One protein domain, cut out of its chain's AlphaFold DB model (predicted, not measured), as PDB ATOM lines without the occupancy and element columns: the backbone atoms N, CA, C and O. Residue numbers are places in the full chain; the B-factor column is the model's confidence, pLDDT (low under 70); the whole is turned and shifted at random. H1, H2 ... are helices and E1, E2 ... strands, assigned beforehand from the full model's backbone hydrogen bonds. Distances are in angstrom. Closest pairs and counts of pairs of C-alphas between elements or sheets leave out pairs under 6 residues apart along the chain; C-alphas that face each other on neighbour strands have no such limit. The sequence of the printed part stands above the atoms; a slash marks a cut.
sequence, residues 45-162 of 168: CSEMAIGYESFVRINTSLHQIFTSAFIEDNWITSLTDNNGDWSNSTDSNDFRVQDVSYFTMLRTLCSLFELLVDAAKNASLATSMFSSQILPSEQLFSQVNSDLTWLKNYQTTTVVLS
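Overview. This is residues 45 to 162 of the 168 residues of the protein "Hypothetical protein" of Rotaria sp. Silwood2 (UniProt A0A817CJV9). Look for a thin rod built along one long helix, H3, with H5 folding back beside its residues 117 to 124 and the short helix H2 beside its residues 100 to 104. The small strand pair E1 and E2 and the helix H4 sit toward one end; at the other is a loop whose residues 81 to 88 stick out. The printed part has 118 residues, with five named helices and two named strands in the order E1, H1, H2, H3, E2, H4, H5; the sheet, E1 - E2, is antiparallel and the class is mostly helix. The whole is extended, with a radius of gyration of the C-alphas of 22.5 A and spans of 76 by 22 by 17 A.

Along the chain. Find C-alpha 49 at (52.736, 31.612, 158.705), where E1, residues 49 to 51, begins. Next come H1, residues 64 to 67, and H2, residues 73 to 78. From C-alpha 95 at (35.081, -11.719, 126.652), H3 runs 43.9 A to residue 125. E2 is residues 128 to 130; H4, residues 137 to 147, is 15.4 A long. H5, residues 149 to 160, runs 17.2 A to C-alpha 160 at (52.003, 4.687, 134.785).

Arrangement. In E1 and E2, find N 50 and O 129 within hydrogen-bond range at 2.9 A. H1 is close to H3 but not clearly touching, their closest C-alphas, Phe 66 and Cys 110, 5.3 A apart. H2 and H3, a helical hairpin, only just touch, with 3 pairs of C-alphas within 8 A, the closest Ile 76 and Val 100, 5.8 A; they run opposite ways at a shallow tilt of 11 degrees. H5 touches H3, closest at C-alphas 151 and 120, 6.9 A, opposite ways at a shallow tilt of 4 degrees. H4 and H3 are apart; H4 and H5 meet only through their link. Every O i to N i+4 pair is within hydrogen-bond range in H2 and H4, 24 of 27 in H3 and 6 of 8 in H5; H1 is too short for such a pair.

Size, cuts and confidence. The farthest C-alphas, Asn 88 and Gln 133, are 76.0 A apart. The printed part has no cut; the links E1 to H1 and H2 to H3 are long. Look for pLDDT under 70 at residues 81 to 93, 97 to 98 and 154 to 162.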
ATOM      1  N   CYS A  45      55.505  40.818 157.290       89.19
ATOM      2  CA  CYS A  45      54.190  40.189 157.267       89.19
ATOM      3  C   CYS A  45      53.484  40.392 158.618       89.19
ATOM      4  O   CYS A  45      54.121  40.341 159.670       89.19
ATOM      5  N   SER A  46      52.162  40.588 158.600       88.69
ATOM      6  CA  SER A  46      51.346  40.602 159.825       88.69
ATOM      7  C   SER A  46      51.309  39.234 160.506       88.69
ATOM      8  O   SER A  46      51.220  39.150 161.728       88.69
ATOM      9  N   GLU A  47      51.412  38.172 159.710       88.56
ATOM     10  CA  GLU A  47      51.482  36.785 160.149       88.56
ATOM     11  C   GLU A  47      52.706  36.127 159.512       88.56
ATOM     12  O   GLU A  47      52.949  36.277 158.316       88.56
ATOM     13  N   MET A  48      53.491  35.401 160.309       87.25
ATOM     14  CA  MET A  48      54.696  34.726 159.810       87.25
ATOM     15  C   MET A  48      54.397  33.401 159.110       87.25
ATOM     16  O   MET A  48      55.289  32.851 158.472       87.25
ATOM     17  N   ALA A  49      53.183  32.874 159.269       92.12
ATOM     18  CA  ALA A  49      52.736  31.612 158.705       92.12
ATOM     19  C   ALA A  49      51.365  31.816 158.060       92.12
ATOM     20  O   ALA A  49      50.439  32.248 158.739       92.12
ATOM     21  N   ILE A  50      51.245  31.505 156.770       90.69
ATOM     22  CA  ILE A  50      49.993  31.624 156.017       90.69
ATOM     23  C   ILE A  50      49.661  30.251 155.437       90.69
ATOM     24  O   ILE A  50      50.463  29.670 154.700       90.69
ATOM     25  N   GLY A  51      48.486  29.721 155.779       92.06
ATOM     26  CA  GLY A  51      48.009  28.430 155.279       92.06
ATOM     27  C   GLY A  51      47.761  28.463 153.772       92.06
ATOM     28  O   GLY A  51      47.157  29.413 153.265       92.06
ATOM     29  N   TYR A  52      48.186  27.420 153.052       93.62
ATOM     30  CA  TYR A  52      47.963  27.304 151.608       93.62
ATOM     31  C   TYR A  52      46.485  27.338 151.236       93.62
ATOM     32  O   TYR A  52      46.139  27.937 150.223       93.62
ATOM     33  N   GLU A  53      45.596  26.820 152.082       93.12
ATOM     34  CA  GLU A  53      44.144  26.938 151.902       93.12
ATOM     35  C   GLU A  53      43.627  28.372 151.668       93.12
ATOM     36  O   GLU A  53      42.598  28.547 151.018       93.12
ATOM     37  N   SER A  54      44.332  29.400 152.155       91.56
ATOM     38  CA  SER A  54      43.876  30.792 152.061       91.56
ATOM     39  C   SER A  54      44.167  31.460 150.712       91.56
ATOM     40  O   SER A  54      43.490  32.424 150.354       91.56
ATOM     41  N   PHE A  55      45.145  30.961 149.947       90.12
ATOM     42  CA  PHE A  55      45.583  31.602 148.697       90.12
ATOM     43  C   PHE A  55      45.915  30.636 147.550       90.12
ATOM     44  O   PHE A  55      46.083  31.073 146.411       90.12
ATOM     45  N   VAL A  56      45.983  29.328 147.804       92.00
ATOM     46  CA  VAL A  56      46.244  28.297 146.795       92.00
ATOM     47  C   VAL A  56      44.944  27.580 146.444       92.00
ATOM     48  O   VAL A  56      44.241  27.051 147.300       92.00
ATOM     49  N   ARG A  57      44.645  27.498 145.143       90.88
ATOM     50  CA  ARG A  57      43.548  26.684 144.614       90.88
ATOM     51  C   ARG A  57      44.095  25.520 143.798       90.88
ATOM     52  O   ARG A  57      44.719  25.725 142.760       90.88
ATOM     53  N   ILE A  58      43.800  24.300 144.240       88.31
ATOM     54  CA  ILE A  58      44.169  23.064 143.540       88.31
ATOM     55  C   ILE A  58      42.942  22.521 142.801       88.31
ATOM     56  O   ILE A  58      41.968  22.086 143.425       88.31
ATOM     57  N   ASN A  59      43.013  22.532 141.468       86.94
ATOM     58  CA  ASN A  59      42.050  21.872 140.591       86.94
ATOM     59  C   ASN A  59      42.687  20.593 140.041       86.94
ATOM     60  O   ASN A  59      43.800  20.629 139.520       86.94
ATOM     61  N   THR A  60      41.981  19.477 140.162       82.19
ATOM     62  CA  THR A  60      42.436  18.162 139.712       82.19
ATOM     63  C   THR A  60      41.584  17.725 138.526       82.19
ATOM     64  O   THR A  60      40.378  17.955 138.500       82.19
ATOM     65  N   SER A  61      42.220  17.137 137.514       82.19
ATOM     66  CA  SER A  61      41.533  16.524 136.377       82.19
ATOM     67  C   SER A  61      41.961  15.073 136.311       82.19
ATOM     68  O   SER A  61      43.147  14.784 136.163       82.19
ATOM     69  N   LEU A  62      40.996  14.174 136.443       82.75
ATOM     70  CA  LEU A  62      41.226  12.741 136.347       82.75
ATOM     71  C   LEU A  62      41.154  12.280 134.891       82.75
ATOM     72  O   LEU A  62      40.689  13.013 134.012       82.75
ATOM     73  N   HIS A  63      41.647  11.071 134.630       84.56
ATOM     74  CA  HIS A  63      41.551  10.473 133.303       84.56
ATOM     75  C   HIS A  63      40.077  10.243 132.937       84.56
ATOM     76  O   HIS A  63      39.295   9.808 133.777       84.56
ATOM     77  N   GLN A  64      39.700  10.471 131.674       87.06
ATOM     78  CA  GLN A  64      38.303  10.372 131.212       87.06
ATOM     79  C   GLN A  64      37.672   8.993 131.456       87.06
ATOM     80  O   GLN A  64      36.460   8.876 131.592       87.06
ATOM     81  N   ILE A  65      38.491   7.942 131.546       88.69
ATOM     82  CA  ILE A  65      38.013   6.590 131.853       88.69
ATOM     83  C   ILE A  65      37.378   6.493 133.253       88.69
ATOM     84  O   ILE A  65      36.466   5.694 133.446       88.69
ATOM     85  N   PHE A  66      37.787   7.356 134.193       89.06
ATOM     86  CA  PHE A  66      37.259   7.397 135.563       89.06
ATOM     87  C   PHE A  66      35.883   8.063 135.641       89.06
ATOM     88  O   PHE A  66      35.233   8.000 136.672       89.06
ATOM     89  N   THR A  67      35.422   8.686 134.556       89.81
ATOM     90  CA  THR A  67      34.067   9.240 134.430       89.81
ATOM     91  C   THR A  67      33.305   8.613 133.263       89.81
ATOM     92  O   THR A  67      32.300   9.153 132.805       89.81
ATOM     93  N   SER A  68      33.804   7.489 132.743       92.06
ATOM     94  CA  SER A  68      33.208   6.798 131.603       92.06
ATOM     95  C   SER A  68      32.128   5.811 132.034       92.06
ATOM     96  O   SER A  68      32.152   5.290 133.149       92.06
ATOM     97  N   ALA A  69      31.243   5.459 131.100       92.62
ATOM     98  CA  ALA A  69      30.229   4.428 131.321       92.62
ATOM     99  C   ALA A  69      30.832   3.058 131.692       92.62
ATOM    100  O   ALA A  69      30.164   2.241 132.312       92.62
ATOM    101  N   PHE A  70      32.107   2.802 131.371       89.50
ATOM    102  CA  PHE A  70      32.774   1.523 131.638       89.50
ATOM    103  C   PHE A  70      32.921   1.180 133.121       89.50
ATOM    104  O   PHE A  70      33.134   0.019 133.463       89.50
ATOM    105  N   ILE A  71      32.815   2.176 133.998       92.44
ATOM    106  CA  ILE A  71      32.847   1.964 135.444       92.44
ATOM    107  C   ILE A  71      31.456   2.033 136.076       92.44
ATOM    108  O   ILE A  71      31.334   1.828 137.279       92.44
ATOM    109  N   GLU A  72      30.397   2.298 135.312       93.31
ATOM    110  CA  GLU A  72      29.034   2.381 135.839       93.31
ATOM    111  C   GLU A  72      28.444   0.988 136.116       93.31
ATOM    112  O   GLU A  72      28.827  -0.016 135.512       93.31
ATOM    113  N   ASP A  73      27.522   0.897 137.080       90.12
ATOM    114  CA  ASP A  73      26.879  -0.371 137.465       90.12
ATOM    115  C   ASP A  73      26.087  -1.000 136.330       90.12
ATOM    116  O   ASP A  73      26.156  -2.212 136.142       90.12
ATOM    117  N   ASN A  74      25.388  -0.186 135.544       90.38
ATOM    118  CA  ASN A  74      24.632  -0.629 134.373       90.38
ATOM    119  C   ASN A  74      25.520  -1.358 133.345       90.38
ATOM    120  O   ASN A  74      25.114  -2.383 132.814       90.38
ATOM    121  N   TRP A  75      26.736  -0.871 133.092       89.44
ATOM    122  CA  TRP A  75      27.670  -1.461 132.148       89.44
ATOM    123  C   TRP A  75      28.152  -2.807 132.665       89.44
ATOM    124  O   TRP A  75      27.988  -3.819 131.989       89.44
ATOM    125  N   ILE A  76      28.667  -2.836 133.895       88.00
ATOM    126  CA  ILE A  76      29.216  -4.064 134.480       88.00
ATOM    127  C   ILE A  76      28.132  -5.143 134.612       88.00
ATOM    128  O   ILE A  76      28.382  -6.300 134.283       88.00
ATOM    129  N   THR A  77      26.916  -4.776 135.024       86.38
ATOM    130  CA  THR A  77      25.790  -5.722 135.136       86.38
ATOM    131  C   THR A  77      25.276  -6.191 133.775       86.38
ATOM    132  O   THR A  77      24.953  -7.368 133.627       86.38
ATOM    133  N   SER A  78      25.300  -5.336 132.744       83.19
ATOM    134  CA  SER A  78      24.919  -5.734 131.380       83.19
ATOM    135  C   SER A  78      25.821  -6.818 130.782       83.19
ATOM    136  O   SER A  78      25.381  -7.568 129.915       83.19
ATOM    137  N   LEU A  79      27.066  -6.938 131.263       79.06
ATOM    138  CA  LEU A  79      27.980  -8.008 130.854       79.06
ATOM    139  C   LEU A  79      27.591  -9.370 131.456       79.06
ATOM    140  O   LEU A  79      27.951 -10.403 130.896       79.06
ATOM    141  N   THR A  80      26.846  -9.379 132.566       71.19
ATOM    142  CA  THR A  80      26.371 -10.590 133.258       71.19
ATOM    143  C   THR A  80      24.898 -10.915 133.012       71.19
ATOM    144  O   THR A  80      24.481 -12.055 133.230       71.19
ATOM    145  N   ASP A  81      24.100  -9.936 132.579       67.56
ATOM    146  CA  ASP A  81      22.660 -10.092 132.393       67.56
ATOM    147  C   ASP A  81      22.350 -10.924 131.138       67.56
ATOM    148  O   ASP A  81      22.344 -10.456 129.998       67.56
ATOM    149  N   ASN A  82      22.054 -12.201 131.386       58.38
ATOM    150  CA  ASN A  82      21.657 -13.228 130.420       58.38
ATOM    151  C   ASN A  82      20.243 -13.015 129.840       58.38
ATOM    152  O   ASN A  82      19.421 -13.929 129.828       58.38
ATOM    153  N   ASN A  83      19.932 -11.824 129.323       54.94
ATOM    154  CA  ASN A  83      18.686 -11.622 128.570       54.94
ATOM    155  C   ASN A  83      18.742 -12.242 127.158       54.94
ATOM    156  O   ASN A  83      17.725 -12.305 126.468       54.94
ATOM    157  N   GLY A  84      19.917 -12.713 126.733       55.47
ATOM    158  CA  GLY A  84      20.090 -13.645 125.622       55.47
ATOM    159  C   GLY A  84      20.518 -15.008 126.159       55.47
ATOM    160  O   GLY A  84      21.315 -15.075 127.088       55.47
ATOM    161  N   ASP A  85      19.968 -16.066 125.572       52.94
ATOM    162  CA  ASP A  85      20.136 -17.500 125.852       52.94
ATOM    163  C   ASP A  85      21.609 -17.982 125.744       52.94
ATOM    164  O   ASP A  85      21.979 -18.763 124.871       52.94
ATOM    165  N   TRP A  86      22.496 -17.449 126.592       54.72
ATOM    166  CA  TRP A  86      23.942 -17.715 126.619       54.72
ATOM    167  C   TRP A  86      24.376 -18.560 127.817       54.72
ATOM    168  O   TRP A  86      25.557 -18.859 127.964       54.72
ATOM    169  N   SER A  87      23.437 -19.058 128.625       52.34
ATOM    170  CA  SER A  87      23.733 -19.992 129.722       52.34
ATOM    171  C   SER A  87      24.408 -21.299 129.267       52.34
ATOM    172  O   SER A  87      24.878 -22.060 130.106       52.34
ATOM    173  N   ASN A  88      24.482 -21.549 127.953       53.16
ATOM    174  CA  ASN A  88      25.200 -22.669 127.343       53.16
ATOM    175  C   ASN A  88      26.551 -22.303 126.702       53.16
ATOM    176  O   ASN A  88      27.236 -23.208 126.221       53.16
ATOM    177  N   SER A  89      26.976 -21.034 126.676       55.88
ATOM    178  CA  SER A  89      28.334 -20.694 126.236       55.88
ATOM    179  C   SER A  89      29.314 -20.880 127.392       55.88
ATOM    180  O   SER A  89      29.769 -19.928 128.016       55.88
ATOM    181  N   THR A  90      29.689 -22.133 127.651       55.69
ATOM    182  CA  THR A  90      30.903 -22.503 128.403       55.69
ATOM    183  C   THR A  90      32.170 -22.230 127.582       55.69
ATOM    184  O   THR A  90      33.118 -23.013 127.616       55.69
ATOM    185  N   ASP A  91      32.168 -21.174 126.768       62.56
ATOM    186  CA  ASP A  91      33.328 -20.792 125.979       62.56
ATOM    187  C   ASP A  91      34.176 -19.871 126.850       62.56
ATOM    188  O   ASP A  91      33.809 -18.731 127.129       62.56
ATOM    189  N   SER A  92      35.306 -20.381 127.335       62.53
ATOM    190  CA  SER A  92      36.252 -19.611 128.149       62.53
ATOM    191  C   SER A  92      36.827 -18.395 127.410       62.53
ATOM    192  O   SER A  92      37.465 -17.556 128.041       62.53
ATOM    193  N   ASN A  93      36.605 -18.307 126.092       65.31
ATOM    194  CA  ASN A  93      36.971 -17.176 125.240       65.31
ATOM    195  C   ASN A  93      35.876 -16.099 125.146       65.31
ATOM    196  O   ASN A  93      36.052 -15.122 124.418       65.31
ATOM    197  N   ASP A  94      34.742 -16.261 125.833       70.31
ATOM    198  CA  ASP A  94      33.730 -15.213 125.896       70.31
ATOM    199  C   ASP A  94      34.259 -14.043 126.730       70.31
ATOM    200  O   ASP A  94      34.391 -14.131 127.956       70.31
ATOM    201  N   PHE A  95      34.557 -12.938 126.044       73.38
ATOM    202  CA  PHE A  95      35.081 -11.719 126.652       73.38
ATOM    203  C   PHE A  95      34.211 -11.247 127.821       73.38
ATOM    204  O   PHE A  95      34.733 -10.748 128.805       73.38
ATOM    205  N   ARG A  96      32.895 -11.499 127.798       70.44
ATOM    206  CA  ARG A  96      31.968 -11.067 128.855       70.44
ATOM    207  C   ARG A  96      32.249 -11.727 130.205       70.44
ATOM    208  O   ARG A  96      32.013 -11.112 131.240       70.44
ATOM    209  N   VAL A  97      32.786 -12.949 130.212       67.38
ATOM    210  CA  VAL A  97      33.128 -13.676 131.447       67.38
ATOM    211  C   VAL A  97      34.401 -13.110 132.087       67.38
ATOM    212  O   VAL A  97      34.484 -13.011 133.311       67.38
ATOM    213  N   GLN A  98      35.384 -12.708 131.276       69.50
ATOM    214  CA  GLN A  98      36.657 -12.157 131.761       69.50
ATOM    215  C   GLN A  98      36.552 -10.648 132.058       69.50
ATOM    216  O   GLN A  98      37.050 -10.168 133.080       69.50
ATOM    217  N   ASP A  99      35.803  -9.912 131.238       76.94
ATOM    218  CA  ASP A  99      35.750  -8.452 131.254       76.94
ATOM    219  C   ASP A  99      35.007  -7.865 132.451       76.94
ATOM    220  O   ASP A  99      35.368  -6.785 132.914       76.94
ATOM    221  N   VAL A 100      34.035  -8.578 133.033       83.19
ATOM    222  CA  VAL A 100      33.380  -8.146 134.285       83.19
ATOM    223  C   VAL A 100      34.417  -7.897 135.378       83.19
ATOM    224  O   VAL A 100      34.354  -6.885 136.080       83.19
ATOM    225  N   SER A 101      35.406  -8.788 135.498       82.69
ATOM    226  CA  SER A 101      36.480  -8.651 136.485       82.69
ATOM    227  C   SER A 101      37.381  -7.457 136.163       82.69
ATOM    228  O   SER A 101      37.744  -6.705 137.069       82.69
ATOM    229  N   TYR A 102      37.683  -7.224 134.883       87.12
ATOM    230  CA  TYR A 102      38.501  -6.094 134.446       87.12
ATOM    231  C   TYR A 102      37.818  -4.743 134.671       87.12
ATOM    232  O   TYR A 102      38.429  -3.842 135.244       87.12
ATOM    233  N   PHE A 103      36.541  -4.600 134.312       90.12
ATOM    234  CA  PHE A 103      35.786  -3.365 134.543       90.12
ATOM    235  C   PHE A 103      35.514  -3.119 136.033       90.12
ATOM    236  O   PHE A 103      35.566  -1.976 136.492       90.12
ATOM    237  N   THR A 104      35.316  -4.177 136.825       90.31
ATOM    238  CA  THR A 104      35.197  -4.061 138.291       90.31
ATOM    239  C   THR A 104      36.514  -3.602 138.920       90.31
ATOM    240  O   THR A 104      36.526  -2.729 139.796       90.31
ATOM    241  N   MET A 105      37.644  -4.143 138.451       90.12
ATOM    242  CA  MET A 105      38.972  -3.703 138.881       90.12
ATOM    243  C   MET A 105      39.221  -2.246 138.490       90.12
ATOM    244  O   MET A 105      39.673  -1.463 139.323       90.12
ATOM    245  N   LEU A 106      38.872  -1.867 137.259       90.94
ATOM    246  CA  LEU A 106      38.973  -0.496 136.777       90.94
ATOM    247  C   LEU A 106      38.168   0.460 137.660       90.94
ATOM    248  O   LEU A 106      38.735   1.438 138.132       90.94
ATOM    249  N   ARG A 107      36.895   0.168 137.961       93.50
ATOM    250  CA  ARG A 107      36.084   0.984 138.883       93.50
ATOM    251  C   ARG A 107      36.770   1.161 140.232       93.50
ATOM    252  O   ARG A 107      36.888   2.281 140.721       93.50
ATOM    253  N   THR A 108      37.228   0.061 140.822       92.94
ATOM    254  CA  THR A 108      37.905   0.086 142.125       92.94
ATOM    255  C   THR A 108      39.147   0.971 142.073       92.94
ATOM    256  O   THR A 108      39.364   1.789 142.964       92.94
ATOM    257  N   LEU A 109      39.935   0.858 141.001       90.75
ATOM    258  CA  LEU A 109      41.100   1.704 140.769       90.75
ATOM    259  C   LEU A 109      40.713   3.187 140.655       90.75
ATOM    260  O   LEU A 109      41.382   4.021 141.260       90.75
ATOM    261  N   CYS A 110      39.632   3.512 139.940       90.62
ATOM    262  CA  CYS A 110      39.125   4.884 139.815       90.62
ATOM    263  C   CYS A 110      38.783   5.473 141.188       90.62
ATOM    264  O   CYS A 110      39.295   6.531 141.546       90.62
ATOM    265  N   SER A 111      37.987   4.757 141.992       92.00
ATOM    266  CA  SER A 111      37.584   5.219 143.328       92.00
ATOM    267  C   SER A 111      38.771   5.355 144.283       92.00
ATOM    268  O   SER A 111      38.836   6.304 145.066       92.00
ATOM    269  N   LEU A 112      39.736   4.432 144.217       90.75
ATOM    270  CA  LEU A 112      40.967   4.538 145.001       90.75
ATOM    271  C   LEU A 112      41.768   5.774 144.600       90.75
ATOM    272  O   LEU A 112      42.275   6.479 145.468       90.75
ATOM    273  N   PHE A 113      41.870   6.057 143.303       88.12
ATOM    274  CA  PHE A 113      42.604   7.212 142.811       88.12
ATOM    275  C   PHE A 113      41.943   8.531 143.215       88.12
ATOM    276  O   PHE A 113      42.642   9.450 143.631       88.12
ATOM    277  N   GLU A 114      40.616   8.621 143.134       90.12
ATOM    278  CA  GLU A 114      39.845   9.775 143.611       90.12
ATOM    279  C   GLU A 114      40.139  10.069 145.083       90.12
ATOM    280  O   GLU A 114      40.607  11.160 145.415       90.12
ATOM    281  N   LEU A 115      39.973   9.061 145.948       91.19
ATOM    282  CA  LEU A 115      40.233   9.177 147.384       91.19
ATOM    283  C   LEU A 115      41.658   9.668 147.669       91.19
ATOM    284  O   LEU A 115      41.898  10.490 148.552       91.19
ATOM    285  N   LEU A 116      42.613   9.135 146.922       88.12
ATOM    286  CA  LEU A 116      44.033   9.361 147.112       88.12
ATOM    287  C   LEU A 116      44.474  10.745 146.625       88.12
ATOM    288  O   LEU A 116      45.260  11.413 147.296       88.12
ATOM    289  N   VAL A 117      43.923  11.202 145.500       87.44
ATOM    290  CA  VAL A 117      44.103  12.569 145.005       87.44
ATOM    291  C   VAL A 117      43.489  13.576 145.970       87.44
ATOM    292  O   VAL A 117      44.132  14.585 146.265       87.44
ATOM    293  N   ASP A 118      42.298  13.305 146.498       90.50
ATOM    294  CA  ASP A 118      41.651  14.185 147.471       90.50
ATOM    295  C   ASP A 118      42.428  14.244 148.787       90.50
ATOM    296  O   ASP A 118      42.661  15.330 149.323       90.50
ATOM    297  N   ALA A 119      42.910  13.103 149.283       91.25
ATOM    298  CA  ALA A 119      43.766  13.052 150.463       91.25
ATOM    299  C   ALA A 119      45.063  13.847 150.255       91.25
ATOM    300  O   ALA A 119      45.435  14.656 151.107       91.25
ATOM    301  N   ALA A 120      45.726  13.669 149.109       88.62
ATOM    302  CA  ALA A 120      46.946  14.393 148.772       88.62
ATOM    303  C   ALA A 120      46.698  15.905 148.658       88.62
ATOM    304  O   ALA A 120      47.441  16.696 149.234       88.62
ATOM    305  N   LYS A 121      45.616  16.311 147.984       90.50
ATOM    306  CA  LYS A 121      45.191  17.710 147.871       90.50
ATOM    307  C   LYS A 121      44.938  18.335 149.243       90.50
ATOM    308  O   LYS A 121      45.439  19.423 149.512       90.50
ATOM    309  N   ASN A 122      44.176  17.660 150.101       92.94
ATOM    310  CA  ASN A 122      43.864  18.154 151.440       92.94
ATOM    311  C   ASN A 122      45.130  18.268 152.295       92.94
ATOM    312  O   ASN A 122      45.316  19.270 152.980       92.94
ATOM    313  N   ALA A 123      46.037  17.292 152.197       91.44
ATOM    314  CA  ALA A 123      47.332  17.345 152.865       91.44
ATOM    315  C   ALA A 123      48.183  18.532 152.383       91.44
ATOM    316  O   ALA A 123      48.776  19.215 153.212       91.44
ATOM    317  N   SER A 124      48.210  18.820 151.075       90.44
ATOM    318  CA  SER A 124      48.897  20.000 150.534       90.44
ATOM    319  C   SER A 124      48.290  21.311 151.036       90.44
ATOM    320  O   SER A 124      49.020  22.221 151.403       90.44
ATOM    321  N   LEU A 125      46.963  21.444 151.046       92.75
ATOM    322  CA  LEU A 125      46.312  22.693 151.463       92.75
ATOM    323  C   LEU A 125      46.436  22.960 152.969       92.75
ATOM    324  O   LEU A 125      46.428  24.119 153.378       92.75
ATOM    325  N   ALA A 126      46.608  21.907 153.770       93.69
ATOM    326  CA  ALA A 126      46.852  22.009 155.204       93.69
ATOM    327  C   ALA A 126      48.268  22.504 155.558       93.69
ATOM    328  O   ALA A 126      48.524  22.847 156.715       93.69
ATOM    329  N   THR A 127      49.212  22.541 154.608       92.50
ATOM    330  CA  THR A 127      50.547  23.089 154.875       92.50
ATOM    331  C   THR A 127      50.531  24.613 154.883       92.50
ATOM    332  O   THR A 127      49.695  25.253 154.250       92.50
ATOM    333  N   SER A 128      51.484  25.211 155.595       92.38
ATOM    334  CA  SER A 128      51.640  26.663 155.679       92.38
ATOM    335  C   SER A 128      52.971  27.102 155.094       92.38
ATOM    336  O   SER A 128      53.985  26.419 155.243       92.38
ATOM    337  N   MET A 129      52.966  28.279 154.484       90.00
ATOM    338  CA  MET A 129      54.172  28.967 154.059       90.00
ATOM    339  C   MET A 129      54.658  29.893 155.162       90.00
ATOM    340  O   MET A 129      53.862  30.630 155.744       90.00
ATOM    341  N   PHE A 130      55.965  29.888 155.407       90.56
ATOM    342  CA  PHE A 130      56.587  30.745 156.408       90.56
ATOM    343  C   PHE A 130      57.347  31.886 155.743       90.56
ATOM    344  O   PHE A 130      58.236  31.644 154.928       90.56
ATOM    345  N   SER A 131      57.022  33.127 156.108       90.25
ATOM    346  CA  SER A 131      57.804  34.293 155.705       90.25
ATOM    347  C   SER A 131      57.645  35.446 156.687       90.25
ATOM    348  O   SER A 131      56.539  35.802 157.081       90.25
ATOM    349  N   SER A 132      58.762  36.067 157.059       89.44
ATOM    350  CA  SER A 132      58.785  37.262 157.909       89.44
ATOM    351  C   SER A 132      58.727  38.569 157.115       89.44
ATOM    352  O   SER A 132      58.506  39.629 157.698       89.44
ATOM    353  N   GLN A 133      58.930  38.504 155.798       89.69
ATOM    354  CA  GLN A 133      58.859  39.629 154.866       89.69
ATOM    355  C   GLN A 133      57.958  39.262 153.692       89.69
ATOM    356  O   GLN A 133      57.857  38.095 153.310       89.69
ATOM    357  N   ILE A 134      57.321  40.256 153.088       89.06
ATOM    358  CA  ILE A 134      56.571  40.028 151.857       89.06
ATOM    359  C   ILE A 134      57.506  39.479 150.769       89.06
ATOM    360  O   ILE A 134      58.639  39.945 150.609       89.06
ATOM    361  N   LEU A 135      57.033  38.478 150.029       88.19
ATOM    362  CA  LEU A 135      57.756  37.951 148.878       88.19
ATOM    363  C   LEU A 135      57.238  38.592 147.587       88.19
ATOM    364  O   LEU A 135      56.024  38.754 147.433       88.19
ATOM    365  N   PRO A 136      58.125  38.904 146.627       87.44
ATOM    366  CA  PRO A 136      57.726  39.208 145.263       87.44
ATOM    367  C   PRO A 136      56.893  38.074 144.664       87.44
ATOM    368  O   PRO A 136      57.170  36.895 144.899       87.44
ATOM    369  N   SER A 137      55.928  38.434 143.819       87.25
ATOM    370  CA  SER A 137      54.988  37.504 143.183       87.25
ATOM    371  C   SER A 137      55.688  36.306 142.531       87.25
ATOM    372  O   SER A 137      55.306  35.166 142.768       87.25
ATOM    373  N   GLU A 138      56.769  36.530 141.781       88.50
ATOM    374  CA  GLU A 138      57.534  35.455 141.133       88.50
ATOM    375  C   GLU A 138      58.145  34.459 142.135       88.50
ATOM    376  O   GLU A 138      58.094  33.248 141.916       88.50
ATOM    377  N   GLN A 139      58.672  34.949 143.261       89.06
ATOM    378  CA  GLN A 139      59.239  34.094 144.306       89.06
ATOM    379  C   GLN A 139      58.149  33.304 145.027       89.06
ATOM    380  O   GLN A 139      58.313  32.103 145.233       89.06
ATOM    381  N   LEU A 140      57.022  33.953 145.337       89.81
ATOM    382  CA  LEU A 140      55.845  33.294 145.898       89.81
ATOM    383  C   LEU A 140      55.374  32.154 144.984       89.81
ATOM    384  O   LEU A 140      55.226  31.020 145.435       89.81
ATOM    385  N   PHE A 141      55.194  32.427 143.687       90.50
ATOM    386  CA  PHE A 141      54.782  31.412 142.716       90.50
ATOM    387  C   PHE A 141      55.799  30.278 142.599       90.50
ATOM    388  O   PHE A 141      55.406  29.114 142.573       90.50
ATOM    389  N   SER A 142      57.094  30.596 142.549       91.88
ATOM    390  CA  SER A 142      58.162  29.598 142.464       91.88
ATOM    391  C   SER A 142      58.182  28.678 143.687       91.88
ATOM    392  O   SER A 142      58.226  27.455 143.536       91.88
ATOM    393  N   GLN A 143      58.067  29.244 144.889       91.31
ATOM    394  CA  GLN A 143      58.060  28.485 146.137       91.31
ATOM    395  C   GLN A 143      56.839  27.569 146.236       91.31
ATOM    396  O   GLN A 143      56.997  26.365 146.423       91.31
ATOM    397  N   VAL A 144      55.634  28.097 145.995       91.62
ATOM    398  CA  VAL A 144      54.404  27.286 145.965       91.62
ATOM    399  C   VAL A 144      54.516  26.169 144.926       91.62
ATOM    400  O   VAL A 144      54.132  25.027 145.173       91.62
ATOM    401  N   ASN A 145      55.062  26.469 143.747       90.19
ATOM    402  CA  ASN A 145      55.217  25.488 142.682       90.19
ATOM    403  C   ASN A 145      56.213  24.375 143.048       90.19
ATOM    404  O   ASN A 145      55.955  23.205 142.759       90.19
ATOM    405  N   SER A 146      57.321  24.730 143.699       90.69
ATOM    406  CA  SER A 146      58.297  23.781 144.238       90.69
ATOM    407  C   SER A 146      57.650  22.870 145.283       90.69
ATOM    408  O   SER A 146      57.705  21.647 145.159       90.69
ATOM    409  N   ASP A 147      56.937  23.451 146.245       88.31
ATOM    410  CA  ASP A 147      56.312  22.711 147.344       88.31
ATOM    411  C   ASP A 147      55.205  21.766 146.866       88.31
ATOM    412  O   ASP A 147      55.018  20.690 147.427       88.31
ATOM    413  N   LEU A 148      54.502  22.119 145.787       88.62
ATOM    414  CA  LEU A 148      53.466  21.280 145.180       88.62
ATOM    415  C   LEU A 148      54.002  20.311 144.113       88.62
ATOM    416  O   LEU A 148      53.221  19.574 143.507       88.62
ATOM    417  N   THR A 149      55.315  20.267 143.865       87.44
ATOM    418  CA  THR A 149      55.894  19.401 142.820       87.44
ATOM    419  C   THR A 149      55.639  17.918 143.093       87.44
ATOM    420  O   THR A 149      55.362  17.160 142.164       87.44
ATOM    421  N   TRP A 150      55.654  17.491 144.360       82.06
ATOM    422  CA  TRP A 150      55.354  16.099 144.708       82.06
ATOM    423  C   TRP A 150      53.929  15.701 144.302       82.06
ATOM    424  O   TRP A 150      53.748  14.610 143.769       82.06
ATOM    425  N   LEU A 151      52.942  16.591 144.466       81.81
ATOM    426  CA  LEU A 151      51.550  16.349 144.078       81.81
ATOM    427  C   LEU A 151      51.419  16.222 142.553       81.81
ATOM    428  O   LEU A 151      50.700  15.361 142.049       81.81
ATOM    429  N   LYS A 152      52.157  17.050 141.805       78.12
ATOM    430  CA  LYS A 152      52.196  16.992 140.335       78.12
ATOM    431  C   LYS A 152      52.794  15.680 139.831       78.12
ATOM    432  O   LYS A 152      52.242  15.038 138.935       78.12
ATOM    433  N   ASN A 153      53.895  15.253 140.441       73.56
ATOM    434  CA  ASN A 153      54.522  13.973 140.122       73.56
ATOM    435  C   ASN A 153      53.597  12.811 140.487       73.56
ATOM    436  O   ASN A 153      53.430  11.890 139.698       73.56
ATOM    437  N   TYR A 154      52.915  12.903 141.627       68.94
ATOM    438  CA  TYR A 154      51.975  11.893 142.092       68.94
ATOM    439  C   TYR A 154      50.856  11.578 141.087       68.94
ATOM    440  O   TYR A 154      50.570  10.410 140.808       68.94
ATOM    441  N   GLN A 155      50.265  12.618 140.490       62.28
ATOM    442  CA  GLN A 155      49.244  12.473 139.447       62.28
ATOM    443  C   GLN A 155      49.801  11.852 138.160       62.28
ATOM    444  O   GLN A 155      49.096  11.114 137.477       62.28
ATOM    445  N   THR A 156      51.074  12.107 137.852       55.88
ATOM    446  CA  THR A 156      51.739  11.594 136.646       55.88
ATOM    447  C   THR A 156      52.179  10.133 136.812       55.88
ATOM    448  O   THR A 156      52.089   9.344 135.877       55.88
ATOM    449  N   THR A 157      52.631   9.734 138.004       49.56
ATOM    450  CA  THR A 157      53.200   8.400 138.260       49.56
ATOM    451  C   THR A 157      52.137   7.327 138.511       49.56
ATOM    452  O   THR A 157      52.318   6.179 138.110       49.56
ATOM    453  N   THR A 158      51.001   7.674 139.117       48.00
ATOM    454  CA  THR A 158      49.986   6.676 139.507       48.00
ATOM    455  C   THR A 158      49.234   6.087 138.293       48.00
ATOM    456  O   THR A 158      48.805   4.935 138.328       48.00
ATOM    457  N   VAL A 159      49.173   6.808 137.164       46.12
ATOM    458  CA  VAL A 159      48.650   6.275 135.885       46.12
ATOM    459  C   VAL A 159      49.657   5.336 135.205       46.12
ATOM    460  O   VAL A 159      49.265   4.373 134.560       46.12
ATOM    461  N   VAL A 160      50.965   5.535 135.402       42.41
ATOM    462  CA  VAL A 160      52.003   4.687 134.785       42.41
ATOM    463  C   VAL A 160      52.153   3.336 135.503       42.41
ATOM    464  O   VAL A 160      52.593   2.359 134.903       42.41
ATOM    465  N   LEU A 161      51.733   3.235 136.768       38.38
ATOM    466  CA  LEU A 161      51.834   1.996 137.551       38.38
ATOM    467  C   LEU A 161      50.673   1.007 137.342       38.38
ATOM    468  O   LEU A 161      50.756  -0.115 137.835       38.38
ATOM    469  N   SER A 162      49.615   1.377 136.612       44.59
ATOM    470  CA  SER A 162      48.394   0.557 136.488       44.59
ATOM    471  C   SER A 162      48.149  -0.074 135.110       44.59
ATOM    472  O   SER A 162      47.268  -0.921 135.001       44.59
TER     473      SER A 162